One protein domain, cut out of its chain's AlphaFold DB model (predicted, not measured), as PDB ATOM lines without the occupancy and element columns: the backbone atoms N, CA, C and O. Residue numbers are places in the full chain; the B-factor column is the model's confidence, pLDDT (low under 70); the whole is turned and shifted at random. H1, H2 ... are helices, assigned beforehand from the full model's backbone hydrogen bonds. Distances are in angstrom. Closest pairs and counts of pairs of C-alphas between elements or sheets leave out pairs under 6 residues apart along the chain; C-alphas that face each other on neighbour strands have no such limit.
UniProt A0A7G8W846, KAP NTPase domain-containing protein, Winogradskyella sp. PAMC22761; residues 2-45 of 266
ATOM      1  N   GLU A   2     150.521 108.583 124.571       51.94
ATOM      2  CA  GLU A   2     151.350 108.969 125.738       51.94
ATOM      3  C   GLU A   2     151.887 110.406 125.667       51.94
ATOM      4  O   GLU A   2     151.832 111.129 126.653       51.94
ATOM      5  N   GLN A   3     152.317 110.864 124.486       55.53
ATOM      6  CA  GLN A   3     152.885 112.209 124.325       55.53
ATOM      7  C   GLN A   3     151.928 113.359 124.693       55.53
ATOM      8  O   GLN A   3     152.377 114.361 125.234       55.53
ATOM      9  N   ILE A   4     150.616 113.218 124.461       61.16
ATOM     10  CA  ILE A   4     149.631 114.247 124.848       61.16
ATOM     11  C   ILE A   4     149.402 114.227 126.363       61.16
ATOM     12  O   ILE A   4     149.281 115.279 126.982       61.16
ATOM     13  N   LYS A   5     149.411 113.041 126.984       60.69
ATOM     14  CA  LYS A   5     149.315 112.918 128.443       60.69
ATOM     15  C   LYS A   5     150.530 113.556 129.125       60.69
ATOM     16  O   LYS A   5     150.371 114.294 130.085       60.69
ATOM     17  N   HIS A   6     151.725 113.371 128.565       63.41
ATOM     18  CA  HIS A   6     152.939 114.045 129.034       63.41
ATOM     19  C   HIS A   6     152.904 115.569 128.863       63.41
ATOM     20  O   HIS A   6     153.473 116.268 129.695       63.41
ATOM     21  N   LEU A   7     152.229 116.086 127.831       71.19
ATOM     22  CA  LEU A   7     152.073 117.529 127.639       71.19
ATOM     23  C   LEU A   7     151.218 118.163 128.747       71.19
ATOM     24  O   LEU A   7     151.547 119.248 129.215       71.19
ATOM     25  N   PHE A   8     150.145 117.485 129.168       74.44
ATOM     26  CA  PHE A   8     149.216 117.999 130.181       74.44
ATOM     27  C   PHE A   8     149.581 117.614 131.623       74.44
ATOM     28  O   PHE A   8     149.102 118.242 132.562       74.44
ATOM     29  N   SER A   9     150.458 116.629 131.825       74.06
ATOM     30  CA  SER A   9     150.912 116.175 133.147       74.06
ATOM     31  C   SER A   9     152.295 116.733 133.512       74.06
ATOM     32  O   SER A   9     153.221 115.975 133.806       74.06
ATOM     33  N   VAL A  10     152.441 118.064 133.496       84.56
ATOM     34  CA  VAL A  10     153.667 118.753 133.942       84.56
ATOM     35  C   VAL A  10     153.511 119.205 135.403       84.56
ATOM     36  O   VAL A  10     152.586 119.963 135.702       84.56
ATOM     37  N   PRO A  11     154.399 118.786 136.330       85.75
ATOM     38  CA  PRO A  11     154.314 119.186 137.734       85.75
ATOM     39  C   PRO A  11     154.303 120.709 137.914       85.75
ATOM     40  O   PRO A  11     155.147 121.414 137.366       85.75
ATOM     41  N   GLY A  12     153.356 121.211 138.709       89.12
ATOM     42  CA  GLY A  12     153.218 122.639 139.008       89.12
ATOM     43  C   GLY A  12     152.524 123.473 137.925       89.12
ATOM     44  O   GLY A  12     152.375 124.679 138.116       89.12
ATOM     45  N   ILE A  13     152.074 122.865 136.820       89.75
ATOM     46  CA  ILE A  13     151.324 123.548 135.759       89.75
ATOM     47  C   ILE A  13     149.867 123.082 135.778       89.75
ATOM     48  O   ILE A  13     149.589 121.887 135.777       89.75
ATOM     49  N   VAL A  14     148.937 124.039 135.763       87.44
ATOM     50  CA  VAL A  14     147.500 123.780 135.612       87.44
ATOM     51  C   VAL A  14     147.068 124.234 134.224       87.44
ATOM     52  O   VAL A  14     147.241 125.399 133.866       87.44
ATOM     53  N   PHE A  15     146.491 123.319 133.446       87.44
ATOM     54  CA  PHE A  15     145.920 123.629 132.140       87.44
ATOM     55  C   PHE A  15     144.425 123.910 132.278       87.44
ATOM     56  O   PHE A  15     143.677 123.084 132.792       87.44
ATOM     57  N   VAL A  16     143.985 125.073 131.793       88.62
ATOM     58  CA  VAL A  16     142.564 125.440 131.723       88.62
ATOM     59  C   VAL A  16     142.116 125.344 130.270       88.62
ATOM     60  O   VAL A  16     142.658 126.028 129.402       88.62
ATOM     61  N   LEU A  17     141.139 124.478 130.002       86.81
ATOM     62  CA  LEU A  17     140.642 124.188 128.658       86.81
ATOM     63  C   LEU A  17     139.219 124.737 128.497       86.81
ATOM     64  O   LEU A  17     138.317 124.347 129.232       86.81
ATOM     65  N   SER A  18     139.005 125.609 127.509       88.69
ATOM     66  CA  SER A  18     137.665 126.040 127.085       88.69
ATOM     67  C   SER A  18     137.261 125.244 125.846       88.69
ATOM     68  O   SER A  18     137.722 125.549 124.746       88.69
ATOM     69  N   ILE A  19     136.432 124.213 126.020       86.12
ATOM     70  CA  ILE A  19     136.080 123.255 124.960       86.12
ATOM     71  C   ILE A  19     134.566 123.080 124.820       86.12
ATOM     72  O   ILE A  19     133.832 123.088 125.805       86.12
ATOM     73  N   ASP A  20     134.106 122.847 123.590       88.12
ATOM     74  CA  ASP A  20     132.803 122.228 123.344       88.12
ATOM     75  C   ASP A  20     132.970 120.707 123.478       88.12
ATOM     76  O   ASP A  20     133.517 120.045 122.590       88.12
ATOM     77  N   LYS A  21     132.545 120.158 124.621       87.19
ATOM     78  CA  LYS A  21     132.713 118.733 124.946       87.19
ATOM     79  C   LYS A  21     132.018 117.822 123.936       87.19
ATOM     80  O   LYS A  21     132.574 116.787 123.578       87.19
ATOM     81  N   VAL A  22     130.839 118.209 123.450       88.50
ATOM     82  CA  VAL A  22     130.064 117.393 122.506       88.50
ATOM     83  C   VAL A  22     130.797 117.310 121.173       88.50
ATOM     84  O   VAL A  22     130.978 116.218 120.633       88.50
ATOM     85  N   GLN A  23     131.281 118.444 120.662       89.62
ATOM     86  CA  GLN A  23     132.038 118.463 119.410       89.62
ATOM     87  C   GLN A  23     133.385 117.755 119.537       89.62
ATOM     88  O   GLN A  23     133.773 117.013 118.634       89.62
ATOM     89  N   LEU A  24     134.078 117.913 120.668       89.69
ATOM     90  CA  LEU A  24     135.313 117.178 120.924       89.69
ATOM     91  C   LEU A  24     135.059 115.667 121.005       89.69
ATOM     92  O   LEU A  24     135.824 114.887 120.442       89.69
ATOM     93  N   GLY A  25     133.961 115.246 121.635       89.44
ATOM     94  CA  GLY A  25     133.544 113.847 121.673       89.44
ATOM     95  C   GLY A  25     133.240 113.288 120.280       89.44
ATOM     96  O   GLY A  25     133.684 112.190 119.943       89.44
ATOM     97  N   ASN A  26     132.566 114.065 119.427       89.25
ATOM     98  CA  ASN A  26     132.335 113.698 118.027       89.25
ATOM     99  C   ASN A  26     133.645 113.598 117.233       89.25
ATOM    100  O   ASN A  26     133.809 112.669 116.443       89.25
ATOM    101  N   ALA A  27     134.603 114.497 117.472       89.00
ATOM    102  CA  ALA A  27     135.926 114.429 116.857       89.00
ATOM    103  C   ALA A  27     136.697 113.171 117.291       89.00
ATOM    104  O   ALA A  27     137.327 112.522 116.458       89.00
ATOM    105  N   VAL A  28     136.604 112.786 118.570       87.31
ATOM    106  CA  VAL A  28     137.164 111.526 119.087       87.31
ATOM    107  C   VAL A  28     136.529 110.329 118.373       87.31
ATOM    108  O   VAL A  28     137.256 109.518 117.803       87.31
ATOM    109  N   ARG A  29     135.192 110.236 118.323       87.94
ATOM    110  CA  ARG A  29     134.488 109.144 117.617       87.94
ATOM    111  C   ARG A  29     134.889 109.052 116.146       87.94
ATOM    112  O   ARG A  29     135.210 107.967 115.667       87.94
ATOM    113  N   GLY A  30     134.946 110.196 115.460       88.12
ATOM    114  CA  GLY A  30     135.351 110.287 114.056       88.12
ATOM    115  C   GLY A  30     136.798 109.855 113.817       88.12
ATOM    116  O   GLY A  30     137.063 109.117 112.874       88.12
ATOM    117  N   PHE A  31     137.731 110.245 114.691       85.69
ATOM    118  CA  PHE A  31     139.139 109.847 114.588       85.69
ATOM    119  C   PHE A  31     139.329 108.331 114.703       85.69
ATOM    120  O   PHE A  31     140.126 107.744 113.974       85.69
ATOM    121  N   TYR A  32     138.587 107.691 115.603       83.12
ATOM    122  CA  TYR A  32     138.658 106.244 115.798       83.12
ATOM    123  C   TYR A  32     137.693 105.449 114.903       83.12
ATOM    124  O   TYR A  32     137.675 104.221 114.977       83.12
ATOM    125  N   GLY A  33     136.906 106.123 114.058       77.38
ATOM    126  CA  GLY A  33     136.017 105.492 113.081       77.38
ATOM    127  C   GLY A  33     134.897 104.647 113.691       77.38
ATOM    128  O   GLY A  33     134.439 103.702 113.054       77.38
ATOM    129  N   SER A  34     134.481 104.938 114.926       80.50
ATOM    130  CA  SER A  34     133.443 104.166 115.609       80.50
ATOM    131  C   SER A  34     132.596 105.047 116.516       80.50
ATOM    132  O   SER A  34     133.077 105.594 117.511       80.50
ATOM    133  N   ASP A  35     131.302 105.107 116.206       75.62
ATOM    134  CA  ASP A  35     130.298 105.774 117.039       75.62
ATOM    135  C   ASP A  35     130.081 105.058 118.383       75.62
ATOM    136  O   ASP A  35     129.539 105.646 119.314       75.62
ATOM    137  N   LEU A  36     130.550 103.807 118.503       77.75
ATOM    138  CA  LEU A  36     130.466 102.984 119.716       77.75
ATOM    139  C   LEU A  36     131.528 103.344 120.763       77.75
ATOM    140  O   LEU A  36     131.563 102.741 121.833       77.75
ATOM    141  N   ILE A  37     132.440 104.272 120.461       82.31
ATOM    142  CA  ILE A  37     133.423 104.721 121.443       82.31
ATOM    143  C   ILE A  37     132.762 105.670 122.436       82.31
ATOM    144  O   ILE A  37     132.229 106.725 122.074       82.31
ATOM    145  N   GLU A  38     132.892 105.310 123.713       87.00
ATOM    146  CA  GLU A  38     132.540 106.139 124.862       87.00
ATOM    147  C   GLU A  38     133.514 107.319 124.976       87.00
ATOM    148  O   GLU A  38     134.488 107.313 125.733       87.00
ATOM    149  N   ALA A  39     133.283 108.336 124.143       86.94
ATOM    150  CA  ALA A  39     134.148 109.503 124.030       86.94
ATOM    151  C   ALA A  39     134.270 110.279 125.352       86.94
ATOM    152  O   ALA A  39     135.344 110.791 125.658       86.94
ATOM    153  N   ASP A  40     133.214 110.310 126.165       86.19
ATOM    154  CA  ASP A  40     133.227 110.962 127.475       86.19
ATOM    155  C   ASP A  40     134.208 110.282 128.442       86.19
ATOM    156  O   ASP A  40     135.036 110.956 129.059       86.19
ATOM    157  N   ASP A  41     134.190 108.949 128.521       86.56
ATOM    158  CA  ASP A  41     135.144 108.189 129.338       86.56
ATOM    159  C   ASP A  41     136.572 108.281 128.795       86.56
ATOM    160  O   ASP A  41     137.546 108.269 129.555       86.56
ATOM    161  N   TYR A  42     136.720 108.422 127.478       86.31
ATOM    162  CA  TYR A  42     138.015 108.692 126.871       86.31
ATOM    163  C   TYR A  42     138.567 110.068 127.284       86.31
ATOM    164  O   TYR A  42     139.744 110.170 127.641       86.31
ATOM    165  N   LEU A  43     137.737 111.118 127.294       87.44
ATOM    166  CA  LEU A  43     138.142 112.482 127.661       87.44
ATOM    167  C   LEU A  43     138.527 112.621 129.141       87.44
ATOM    168  O   LEU A  43     139.463 113.362 129.455       87.44
ATOM    169  N   ARG A  44     137.919 111.834 130.037       86.94
ATOM    170  CA  ARG A  44     138.291 111.765 131.468       86.94
ATOM    171  C   ARG A  44     139.735 111.329 131.725       86.94
ATOM    172  O   ARG A  44     140.241 111.489 132.827       86.94
ATOM    173  N   ARG A  45     140.432 110.786 130.722       83.62
ATOM    174  CA  ARG A  45     141.866 110.456 130.824       83.62
ATOM    175  C   ARG A  45     142.778 111.685 130.763       83.62
ATOM    176  O   ARG A  45     143.968 111.538 131.052       83.62
TER     177      ARG A  45
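What this domain is: This is residues 2 to 45 of the 266 residues of the protein "KAP NTPase domain-containing protein" of Winogradskyella sp. PAMC22761 (UniProt A0A7G8W846). Picture an open, loose loop of chain: a short helix, H1, sits at one end with no helix touching it, and a long stretch without a named element, residues 9 to 20, swings out and round to a small head at the other end, where H2 and the short H3 pack together. Residues 8 to 14 stick out at the H1 end, while the last printed residues after H3 turn back towards H1. The printed part has 44 residues with three named helices, H1, H2 and H3 in that order along the chain, and no named strand; its class is all helix. The whole is loose, with a radius of gyration of the C-alphas of 12.1 A, and elongated, with spans of 36 by 22 by 14 A.

How they stand to each other: Begin at the first printed residue with H1, residues 2 to 8, which touches no helix. Go on through the long link of 12 residues to H2, residues 21 to 31; H1 and H2 are apart. After a short link of 7 residues you reach H3, residues 39 to 43, which touches H2 with 6 pairs of C-alphas within 8 A. Look at the C-alphas of Gly 25 and Ala 39, the closest of these two helices, 5.0 A apart; the helix centres are 9.1 A apart. H1 and H3 are apart. In the backbones of H1, H2 and H3, every O i to N i+4 pair is within hydrogen-bond range.

Where its parts are: Find C-alpha 2 at (151.350, 108.969, 125.738); from there H1 runs 10.3 A to C-alpha 8. Next find C-alpha 21 of Lys 21 at (132.713, 118.733, 124.946), where H2 begins; this longest helix, 11 residues, runs 15.1 A to C-alpha 31 of Phe 31. H3 runs from Ala 39 to Leu 43, 6.2 A from first to last C-alpha, and ends with C-alpha 43 at (138.142, 112.482, 127.661).

The domain as a whole: Look for the two C-alphas farthest apart at Gly 12 and Asp 35, 35.9 A from each other. The first and last printed C-alphas, those of Glu 2 and Arg 45, are 10.9 A apart. The printed part has no cut; its link from H1 to H2 is long, and residues 8 to 14 stand free. In the B-factor column you will find a mean pLDDT of the printed part of 82.1, and the model's confidence is low, under 70, at residues 2 to 6.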